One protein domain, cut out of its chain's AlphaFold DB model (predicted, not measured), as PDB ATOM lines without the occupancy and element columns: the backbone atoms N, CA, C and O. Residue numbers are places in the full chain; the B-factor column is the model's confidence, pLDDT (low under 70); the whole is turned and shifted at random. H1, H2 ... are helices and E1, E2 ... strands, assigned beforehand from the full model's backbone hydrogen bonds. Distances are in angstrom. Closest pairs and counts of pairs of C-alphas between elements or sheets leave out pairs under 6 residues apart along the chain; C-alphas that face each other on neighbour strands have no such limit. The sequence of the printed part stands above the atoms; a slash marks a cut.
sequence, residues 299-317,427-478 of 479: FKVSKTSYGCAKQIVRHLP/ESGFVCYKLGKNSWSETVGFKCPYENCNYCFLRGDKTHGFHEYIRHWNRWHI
ATOM      1  N   PHE A 299     -41.734 -12.097  24.300       83.50
ATOM      2  CA  PHE A 299     -41.556 -11.362  25.551       83.50
ATOM      3  C   PHE A 299     -40.317 -10.462  25.474       83.50
ATOM      4  O   PHE A 299     -39.368 -10.740  24.743       83.50
ATOM      5  N   LYS A 300     -40.317  -9.353  26.214       84.25
ATOM      6  CA  LYS A 300     -39.186  -8.416  26.252       84.25
ATOM      7  C   LYS A 300     -38.063  -8.991  27.122       84.25
ATOM      8  O   LYS A 300     -38.328  -9.382  28.254       84.25
ATOM      9  N   VAL A 301     -36.831  -8.999  26.611       81.56
ATOM     10  CA  VAL A 301     -35.629  -9.424  27.358       81.56
ATOM     11  C   VAL A 301     -34.768  -8.222  27.749       81.56
ATOM     12  O   VAL A 301     -34.283  -8.152  28.871       81.56
ATOM     13  N   SER A 302     -34.628  -7.227  26.868       78.12
ATOM     14  CA  SER A 302     -33.906  -5.981  27.170       78.12
ATOM     15  C   SER A 302     -34.600  -4.760  26.551       78.12
ATOM     16  O   SER A 302     -35.703  -4.859  26.014       78.12
ATOM     17  N   LYS A 303     -33.970  -3.575  26.597       78.06
ATOM     18  CA  LYS A 303     -34.453  -2.391  25.856       78.06
ATOM     19  C   LYS A 303     -34.544  -2.653  24.342       78.06
ATOM     20  O   LYS A 303     -35.446  -2.124  23.699       78.06
ATOM     21  N   THR A 304     -33.646  -3.477  23.799       78.81
ATOM     22  CA  THR A 304     -33.471  -3.723  22.358       78.81
ATOM     23  C   THR A 304     -33.711  -5.175  21.934       78.81
ATOM     24  O   THR A 304     -33.572  -5.471  20.752       78.81
ATOM     25  N   SER A 305     -34.083  -6.091  22.837       81.44
ATOM     26  CA  SER A 305     -34.240  -7.517  22.496       81.44
ATOM     27  C   SER A 305     -35.507  -8.180  23.043       81.44
ATOM     28  O   SER A 305     -36.033  -7.793  24.093       81.44
ATOM     29  N   TYR A 306     -35.993  -9.181  22.304       83.44
ATOM     30  CA  TYR A 306     -37.247  -9.895  22.546       83.44
ATOM     31  C   TYR A 306     -37.062 -11.402  22.330       83.44
ATOM     32  O   TYR A 306     -36.735 -11.827  21.225       83.44
ATOM     33  N   GLY A 307     -37.309 -12.206  23.363       85.12
ATOM     34  CA  GLY A 307     -37.325 -13.667  23.273       85.12
ATOM     35  C   GLY A 307     -38.669 -14.183  22.763       85.12
ATOM     36  O   GLY A 307     -39.699 -13.555  23.006       85.12
ATOM     37  N   CYS A 308     -38.691 -15.323  22.076       83.75
ATOM     38  CA  CYS A 308     -39.915 -15.953  21.586       83.75
ATOM     39  C   CYS A 308     -40.189 -17.283  22.299       83.75
ATOM     40  O   CYS A 308     -39.532 -18.288  22.039       83.75
ATOM     41  N   ALA A 309     -41.214 -17.323  23.155       80.44
ATOM     42  CA  ALA A 309     -41.558 -18.521  23.930       80.44
ATOM     43  C   ALA A 309     -42.121 -19.682  23.080       80.44
ATOM     44  O   ALA A 309     -42.283 -20.787  23.588       80.44
ATOM     45  N   LYS A 310     -42.421 -19.447  21.793       80.50
ATOM     46  CA  LYS A 310     -42.819 -20.491  20.830       80.50
ATOM     47  C   LYS A 310     -41.647 -21.108  20.063       80.50
ATOM     48  O   LYS A 310     -41.797 -22.203  19.535       80.50
ATOM     49  N   GLN A 311     -40.501 -20.434  19.998       81.19
ATOM     50  CA  GLN A 311     -39.302 -20.915  19.308       81.19
ATOM     51  C   GLN A 311     -38.294 -21.397  20.358       81.19
ATOM     52  O   GLN A 311     -37.327 -20.706  20.682       81.19
ATOM     53  N   ILE A 312     -38.575 -22.565  20.939       81.88
ATOM     54  CA  ILE A 312     -37.755 -23.173  21.995       81.88
ATOM     55  C   ILE A 312     -36.511 -23.812  21.372       81.88
ATOM     56  O   ILE A 312     -36.606 -24.702  20.528       81.88
ATOM     57  N   VAL A 313     -35.339 -23.399  21.845       83.00
ATOM     58  CA  VAL A 313     -34.044 -23.971  21.469       83.00
ATOM     59  C   VAL A 313     -33.750 -25.122  22.430       83.00
ATOM     60  O   VAL A 313     -33.302 -24.903  23.554       83.00
ATOM     61  N   ARG A 314     -34.053 -26.358  22.006       77.19
ATOM     62  CA  ARG A 314     -33.972 -27.565  22.861       77.19
ATOM     63  C   ARG A 314     -32.573 -27.861  23.404       77.19
ATOM     64  O   ARG A 314     -32.460 -28.463  24.463       77.19
ATOM     65  N   HIS A 315     -31.529 -27.457  22.685       75.31
ATOM     66  CA  HIS A 315     -30.137 -27.625  23.091       75.31
ATOM     67  C   HIS A 315     -29.411 -26.298  22.899       75.31
ATOM     68  O   HIS A 315     -29.301 -25.805  21.778       75.31
ATOM     69  N   LEU A 316     -28.940 -25.700  23.993       75.94
ATOM     70  CA  LEU A 316     -28.214 -24.436  23.927       75.94
ATOM     71  C   LEU A 316     -26.853 -24.618  23.232       75.94
ATOM     72  O   LEU A 316     -26.069 -25.471  23.655       75.94
ATOM     73  N   PRO A 317     -26.522 -23.806  22.209       66.44
ATOM     74  CA  PRO A 317     -25.198 -23.832  21.603       66.44
ATOM     75  C   PRO A 317     -24.089 -23.653  22.648       66.44
ATOM     76  O   PRO A 317     -24.218 -22.858  23.579       66.44
ATOM     77  N   GLU A 427     -31.107 -25.955  30.739       79.81
ATOM     78  CA  GLU A 427     -31.327 -27.106  29.846       79.81
ATOM     79  C   GLU A 427     -31.725 -26.699  28.420       79.81
ATOM     80  O   GLU A 427     -31.348 -27.354  27.449       79.81
ATOM     81  N   SER A 428     -32.479 -25.605  28.292       81.00
ATOM     82  CA  SER A 428     -33.030 -25.117  27.028       81.00
ATOM     83  C   SER A 428     -33.059 -23.589  26.963       81.00
ATOM     84  O   SER A 428     -32.893 -22.885  27.962       81.00
ATOM     85  N   GLY A 429     -33.252 -23.073  25.751       87.19
ATOM     86  CA  GLY A 429     -33.325 -21.649  25.456       87.19
ATOM     87  C   GLY A 429     -34.516 -21.262  24.592       87.19
ATOM     88  O   GLY A 429     -35.434 -22.040  24.342       87.19
ATOM     89  N   PHE A 430     -34.463 -20.037  24.090       85.94
ATOM     90  CA  PHE A 430     -35.433 -19.449  23.177       85.94
ATOM     91  C   PHE A 430     -34.711 -18.676  22.070       85.94
ATOM     92  O   PHE A 430     -33.656 -18.083  22.309       85.94
ATOM     93  N   VAL A 431     -35.289 -18.629  20.869       84.38
ATOM     94  CA  VAL A 431     -34.842 -17.686  19.831       84.38
ATOM     95  C   VAL A 431     -35.119 -16.266  20.318       84.38
ATOM     96  O   VAL A 431     -36.193 -15.971  20.854       84.38
ATOM     97  N   CYS A 432     -34.135 -15.388  20.168       82.81
ATOM     98  CA  CYS A 432     -34.187 -14.002  20.591       82.81
ATOM     99  C   CYS A 432     -33.850 -13.060  19.437       82.81
ATOM    100  O   CYS A 432     -32.805 -13.166  18.800       82.81
ATOM    101  N   TYR A 433     -34.731 -12.092  19.225       81.50
ATOM    102  CA  TYR A 433     -34.602 -11.035  18.237       81.50
ATOM    103  C   TYR A 433     -33.932  -9.820  18.883       81.50
ATOM    104  O   TYR A 433     -34.490  -9.235  19.815       81.50
ATOM    105  N   LYS A 434     -32.754  -9.424  18.393       79.94
ATOM    106  CA  LYS A 434     -31.972  -8.263  18.854       79.94
ATOM    107  C   LYS A 434     -32.036  -7.158  17.801       79.94
ATOM    108  O   LYS A 434     -31.668  -7.370  16.651       79.94
ATOM    109  N   LEU A 435     -32.494  -5.971  18.190       75.50
ATOM    110  CA  LEU A 435     -32.447  -4.773  17.357       75.50
ATOM    111  C   LEU A 435     -31.045  -4.154  17.466       75.50
ATOM    112  O   LEU A 435     -30.652  -3.677  18.536       75.50
ATOM    113  N   GLY A 436     -30.289  -4.210  16.370       72.62
ATOM    114  CA  GLY A 436     -29.051  -3.460  16.169       72.62
ATOM    115  C   GLY A 436     -29.334  -1.997  15.811       72.62
ATOM    116  O   GLY A 436     -30.419  -1.490  16.082       72.62
ATOM    117  N   LYS A 437     -28.367  -1.309  15.182       70.50
ATOM    118  CA  LYS A 437     -28.539   0.103  14.785       70.50
ATOM    119  C   LYS A 437     -29.720   0.278  13.814       70.50
ATOM    120  O   LYS A 437     -30.648   1.010  14.137       70.50
ATOM    121  N   ASN A 438     -29.712  -0.457  12.695       69.00
ATOM    122  CA  ASN A 438     -30.724  -0.355  11.625       69.00
ATOM    123  C   ASN A 438     -31.372  -1.705  11.234       69.00
ATOM    124  O   ASN A 438     -32.208  -1.747  10.335       69.00
ATOM    125  N   SER A 439     -30.996  -2.818  11.873       74.31
ATOM    126  CA  SER A 439     -31.408  -4.179  11.491       74.31
ATOM    127  C   SER A 439     -31.770  -5.044  12.700       74.31
ATOM    128  O   SER A 439     -31.330  -4.786  13.822       74.31
ATOM    129  N   TRP A 440     -32.566  -6.089  12.472       73.50
ATOM    130  CA  TRP A 440     -32.764  -7.173  13.436       73.50
ATOM    131  C   TRP A 440     -31.752  -8.289  13.171       73.50
ATOM    132  O   TRP A 440     -31.568  -8.676  12.018       73.50
ATOM    133  N   SER A 441     -31.146  -8.832  14.225       77.62
ATOM    134  CA  SER A 441     -30.433 -10.109  14.185       77.62
ATOM    135  C   SER A 441     -31.120 -11.140  15.080       77.62
ATOM    136  O   SER A 441     -31.751 -10.795  16.085       77.62
ATOM    137  N   GLU A 442     -31.003 -12.412  14.706       78.62
ATOM    138  CA  GLU A 442     -31.416 -13.535  15.546       78.62
ATOM    139  C   GLU A 442     -30.226 -14.016  16.392       78.62
ATOM    140  O   GLU A 442     -29.078 -14.009  15.951       78.62
ATOM    141  N   THR A 443     -30.495 -14.404  17.634       81.19
ATOM    142  CA  THR A 443     -29.556 -15.085  18.535       81.19
ATOM    143  C   THR A 443     -30.341 -16.024  19.458       81.19
ATOM    144  O   THR A 443     -31.566 -16.112  19.382       81.19
ATOM    145  N   VAL A 444     -29.659 -16.731  20.352       83.75
ATOM    146  CA  VAL A 444     -30.270 -17.605  21.360       83.75
ATOM    147  C   VAL A 444     -30.210 -16.924  22.725       83.75
ATOM    148  O   VAL A 444     -29.177 -16.383  23.107       83.75
ATOM    149  N   GLY A 445     -31.303 -16.958  23.481       86.44
ATOM    150  CA  GLY A 445     -31.322 -16.610  24.902       86.44
ATOM    151  C   GLY A 445     -31.700 -17.801  25.778       86.44
ATOM    152  O   GLY A 445     -32.183 -18.818  25.284       86.44
ATOM    153  N   PHE A 446     -31.488 -17.677  27.085       87.56
ATOM    154  CA  PHE A 446     -31.916 -18.661  28.083       87.56
ATOM    155  C   PHE A 446     -32.408 -17.978  29.361       87.56
ATOM    156  O   PHE A 446     -32.128 -16.802  29.599       87.56
ATOM    157  N   LYS A 447     -33.176 -18.704  30.176       87.44
ATOM    158  CA  LYS A 447     -33.578 -18.260  31.518       87.44
ATOM    159  C   LYS A 447     -32.626 -18.815  32.572       87.44
ATOM    160  O   LYS A 447     -32.029 -19.869  32.364       87.44
ATOM    161  N   CYS A 448     -32.534 -18.139  33.714       89.19
ATOM    162  CA  CYS A 448     -31.951 -18.741  34.907       89.19
ATOM    163  C   CYS A 448     -32.670 -20.076  35.234       89.19
ATOM    164  O   CYS A 448     -33.902 -20.094  35.236       89.19
ATOM    165  N   PRO A 449     -31.950 -21.183  35.503       89.88
ATOM    166  CA  PRO A 449     -32.545 -22.476  35.860       89.88
ATOM    167  C   PRO A 449     -32.883 -22.614  37.358       89.88
ATOM    168  O   PRO A 449     -33.234 -23.703  37.808       89.88
ATOM    169  N   TYR A 450     -32.744 -21.546  38.150       89.75
ATOM    170  CA  TYR A 450     -33.112 -21.536  39.567       89.75
ATOM    171  C   TYR A 450     -34.569 -21.100  39.753       89.75
ATOM    172  O   TYR A 450     -35.072 -20.220  39.052       89.75
ATOM    173  N   GLU A 451     -35.250 -21.728  40.711       87.56
ATOM    174  CA  GLU A 451     -36.667 -21.490  40.986       87.56
ATOM    175  C   GLU A 451     -36.950 -20.025  41.329       87.56
ATOM    176  O   GLU A 451     -36.119 -19.317  41.896       87.56
ATOM    177  N   ASN A 452     -38.140 -19.556  40.945       85.88
ATOM    178  CA  ASN A 452     -38.593 -18.161  41.047       85.88
ATOM    179  C   ASN A 452     -37.760 -17.122  40.258       85.88
ATOM    180  O   ASN A 452     -38.224 -15.994  40.063       85.88
ATOM    181  N   CYS A 453     -36.593 -17.478  39.706       88.12
ATOM    182  CA  CYS A 453     -35.766 -16.556  38.939       88.12
ATOM    183  C   CYS A 453     -36.190 -16.463  37.466       88.12
ATOM    184  O   CYS A 453     -35.903 -17.324  36.638       88.12
ATOM    185  N   ASN A 454     -36.830 -15.351  37.102       83.94
ATOM    186  CA  ASN A 454     -37.218 -15.063  35.717       83.94
ATOM    187  C   ASN A 454     -36.157 -14.289  34.908       83.94
ATOM    188  O   ASN A 454     -36.455 -13.826  33.803       83.94
ATOM    189  N   TYR A 455     -34.930 -14.138  35.424       87.81
ATOM    190  CA  TYR A 455     -33.876 -13.408  34.719       87.81
ATOM    191  C   TYR A 455     -33.489 -14.119  33.412       87.81
ATOM    192  O   TYR A 455     -33.393 -15.347  33.353       87.81
ATOM    193  N   CYS A 456     -33.299 -13.333  32.352       86.81
ATOM    194  CA  CYS A 456     -33.054 -13.809  30.995       86.81
ATOM    195  C   CYS A 456     -31.677 -13.348  30.507       86.81
ATOM    196  O   CYS A 456     -31.365 -12.160  30.562       86.81
ATOM    197  N   PHE A 457     -30.893 -14.283  29.978       86.06
ATOM    198  CA  PHE A 457     -29.560 -14.055  29.423       86.06
ATOM    199  C   PHE A 457     -29.584 -14.225  27.907       86.06
ATOM    200  O   PHE A 457     -30.415 -14.952  27.357       86.06
ATOM    201  N   LEU A 458     -28.662 -13.553  27.222       79.88
ATOM    202  CA  LEU A 458     -28.505 -13.616  25.772       79.88
ATOM    203  C   LEU A 458     -27.147 -14.217  25.439       79.88
ATOM    204  O   LEU A 458     -26.145 -13.801  26.014       79.88
ATOM    205  N   ARG A 459     -27.075 -15.120  24.457       69.62
ATOM    206  CA  ARG A 459     -25.810 -15.511  23.828       69.62
ATOM    207  C   ARG A 459     -25.253 -14.294  23.084       69.62
ATOM    208  O   ARG A 459     -25.536 -14.075  21.909       69.62
ATOM    209  N   GLY A 460     -24.505 -13.472  23.816       57.06
ATOM    210  CA  GLY A 460     -23.581 -12.510  23.240       57.06
ATOM    211  C   GLY A 460     -22.522 -13.245  22.427       57.06
ATOM    212  O   GLY A 460     -22.198 -14.401  22.712       57.06
ATOM    213  N   ASP A 461     -21.987 -12.561  21.424       42.81
ATOM    214  CA  ASP A 461     -21.243 -13.170  20.316       42.81
ATOM    215  C   ASP A 461     -19.907 -13.825  20.752       42.81
ATOM    216  O   ASP A 461     -19.317 -14.595  20.003       42.81
ATOM    217  N   LYS A 462     -19.471 -13.579  22.001       49.41
ATOM    218  CA  LYS A 462     -18.270 -14.140  22.652       49.41
ATOM    219  C   LYS A 462     -18.583 -14.650  24.072       49.41
ATOM    220  O   LYS A 462     -18.113 -14.098  25.057       49.41
ATOM    221  N   THR A 463     -19.509 -15.612  24.177       51.25
ATOM    222  CA  THR A 463     -19.990 -16.305  25.410       51.25
ATOM    223  C   THR A 463     -20.476 -15.457  26.604       51.25
ATOM    224  O   THR A 463     -20.990 -16.035  27.561       51.25
ATOM    225  N   HIS A 464     -20.430 -14.118  26.542       63.91
ATOM    226  CA  HIS A 464     -20.747 -13.189  27.642       63.91
ATOM    227  C   HIS A 464     -22.002 -13.532  28.456       63.91
ATOM    228  O   HIS A 464     -21.946 -13.466  29.677       63.91
ATOM    229  N   GLY A 465     -23.099 -13.962  27.822       73.50
ATOM    230  CA  GLY A 465     -24.332 -14.334  28.528       73.50
ATOM    231  C   GLY A 465     -24.173 -15.451  29.556       73.50
ATOM    232  O   GLY A 465     -24.912 -15.484  30.534       73.50
ATOM    233  N   PHE A 466     -23.199 -16.351  29.376       77.50
ATOM    234  CA  PHE A 466     -22.903 -17.382  30.369       77.50
ATOM    235  C   PHE A 466     -22.064 -16.833  31.534       77.50
ATOM    236  O   PHE A 466     -22.354 -17.136  32.687       77.50
ATOM    237  N   HIS A 467     -21.098 -15.947  31.272       77.75
ATOM    238  CA  HIS A 467     -20.373 -15.237  32.335       77.75
ATOM    239  C   HIS A 467     -21.300 -14.289  33.126       77.75
ATOM    240  O   HIS A 467     -21.204 -14.199  34.349       77.75
ATOM    241  N   GLU A 468     -22.242 -13.615  32.458       82.25
ATOM    242  CA  GLU A 468     -23.315 -12.834  33.089       82.25
ATOM    243  C   GLU A 468     -24.235 -13.716  33.937       82.25
ATOM    244  O   GLU A 468     -24.566 -13.342  35.062       82.25
ATOM    245  N   TYR A 469     -24.598 -14.903  33.439       86.38
ATOM    246  CA  TYR A 469     -25.371 -15.886  34.191       86.38
ATOM    247  C   TYR A 469     -24.647 -16.352  35.459       86.38
ATOM    248  O   TYR A 469     -25.223 -16.260  36.542       86.38
ATOM    249  N   ILE A 470     -23.378 -16.760  35.364       85.62
ATOM    250  CA  ILE A 470     -22.554 -17.115  36.530       85.62
ATOM    251  C   ILE A 470     -22.531 -15.965  37.549       85.62
ATOM    252  O   ILE A 470     -22.736 -16.189  38.743       85.62
ATOM    253  N   ARG A 471     -22.289 -14.727  37.094       82.00
ATOM    254  CA  ARG A 471     -22.235 -13.530  37.953       82.00
ATOM    255  C   ARG A 471     -23.580 -13.202  38.599       82.00
ATOM    256  O   ARG A 471     -23.598 -12.656  39.698       82.00
ATOM    257  N   HIS A 472     -24.691 -13.512  37.935       87.31
ATOM    258  CA  HIS A 472     -26.028 -13.408  38.510       87.31
ATOM    259  C   HIS A 472     -26.268 -14.509  39.551       87.31
ATOM    260  O   HIS A 472     -26.611 -14.189  40.684       87.31
ATOM    261  N   TRP A 473     -26.018 -15.776  39.213       88.38
ATOM    262  CA  TRP A 473     -26.138 -16.901  40.145       88.38
ATOM    263  C   TRP A 473     -25.340 -16.641  41.437       88.38
ATOM    264  O   TRP A 473     -25.917 -16.695  42.521       88.38
ATOM    265  N   ASN A 474     -24.086 -16.181  41.328       84.06
ATOM    266  CA  ASN A 474     -23.236 -15.848  42.484       84.06
ATOM    267  C   ASN A 474     -23.693 -14.642  43.332       84.06
ATOM    268  O   ASN A 474     -23.063 -14.345  44.342       84.06
ATOM    269  N   ARG A 475     -24.731 -13.907  42.919       84.75
ATOM    270  CA  ARG A 475     -25.252 -12.719  43.625       84.75
ATOM    271  C   ARG A 475     -26.698 -12.855  44.100       84.75
ATOM    272  O   ARG A 475     -27.141 -12.019  44.876       84.75
ATOM    273  N   TRP A 476     -27.437 -13.832  43.576       85.06
ATOM    274  CA  TRP A 476     -28.888 -13.953  43.772       85.06
ATOM    275  C   TRP A 476     -29.331 -15.346  44.237       85.06
ATOM    276  O   TRP A 476     -30.493 -15.511  44.606       85.06
ATOM    277  N   HIS A 477     -28.451 -16.351  44.173       85.94
ATOM    278  CA  HIS A 477     -28.760 -17.769  44.420       85.94
ATOM    279  C   HIS A 477     -27.690 -18.465  45.285       85.94
ATOM    280  O   HIS A 477     -27.554 -19.686  45.236       85.94
ATOM    281  N   ILE A 478     -26.916 -17.673  46.026       80.44
ATOM    282  CA  ILE A 478     -25.983 -18.094  47.071       80.44
ATOM    283  C   ILE A 478     -26.241 -17.150  48.247       80.44
ATOM    284  O   ILE A 478     -26.368 -15.943  48.021       80.44
TER     285      ILE A 478
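Overview. This is residues 299 to 317 and 427 to 478 of the 479 residues of an uncharacterized protein of Pichia membranifaciens (UniProt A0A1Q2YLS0). This is a strongly twisted sheet of four antiparallel strands, with one helix, H1, over one face at the edge made by E4. The turn between E2 and E3 makes one end of the long axis and the last residues of H1 lie toward the other. The printed part has 71 residues, with E1, E2, E3, E4 and H1 along the chain, sheet order E1 - E2 - E3 - E4, class mixed, helices and strands. It is compact, with a radius of gyration of the C-alphas of 12.1 A, yet elongated in outline, spanning 40 by 24 by 21 A.

Arrangement. Start at inner strands E2, residues 429 to 435, and E3, residues 440 to 447, an antiparallel hairpin with N 432 and O 443 2.8 A apart. Beside E2 find edge strand E1, residues 305 to 313, antiparallel, with N 308 and O 431 at 2.9 A; it bends by 98 degrees at residue 310. Beside E3 is edge strand E4, residues 456 to 458, another hairpin, with N 457 and O 446 at 2.8 A; E2, E3 and E4 form a meander, each strand the antiparallel neighbour of the one before. H1, residues 464 to 476, is on the sheet at a height of 7.9 A, over E4 and along the strands, at 15 degrees to E4 on the local plane; these are two layers, a helix on one face of a sheet. The closest C-alphas of E4 and H1, Leu 458 and Gly 465, are 5.1 A apart. In H1, 8 of 9 O i to N i+4 pairs are within hydrogen-bond range. E1 and E4 are apart.

Along the chain. Find C-alpha 305 at (-34.240, -7.517, 22.496), where E1 begins its 16.5 A. E2 measures 18.7 A, E3 21.2 A and E4 6.9 A; H1 runs 18.1 A to C-alpha 476 at (-28.888, -13.953, 43.772).

Size, cuts and confidence. The farthest C-alphas, of Asn 438 and Ile 478, are 39.9 A apart. Residues 318 to 426 are not printed, and C-alphas 317 and 427 lie 10.8 A apart across this cut. Of the links printed whole, none is long. Look for pLDDT under 70 at residues 317, 438 and 459 to 464.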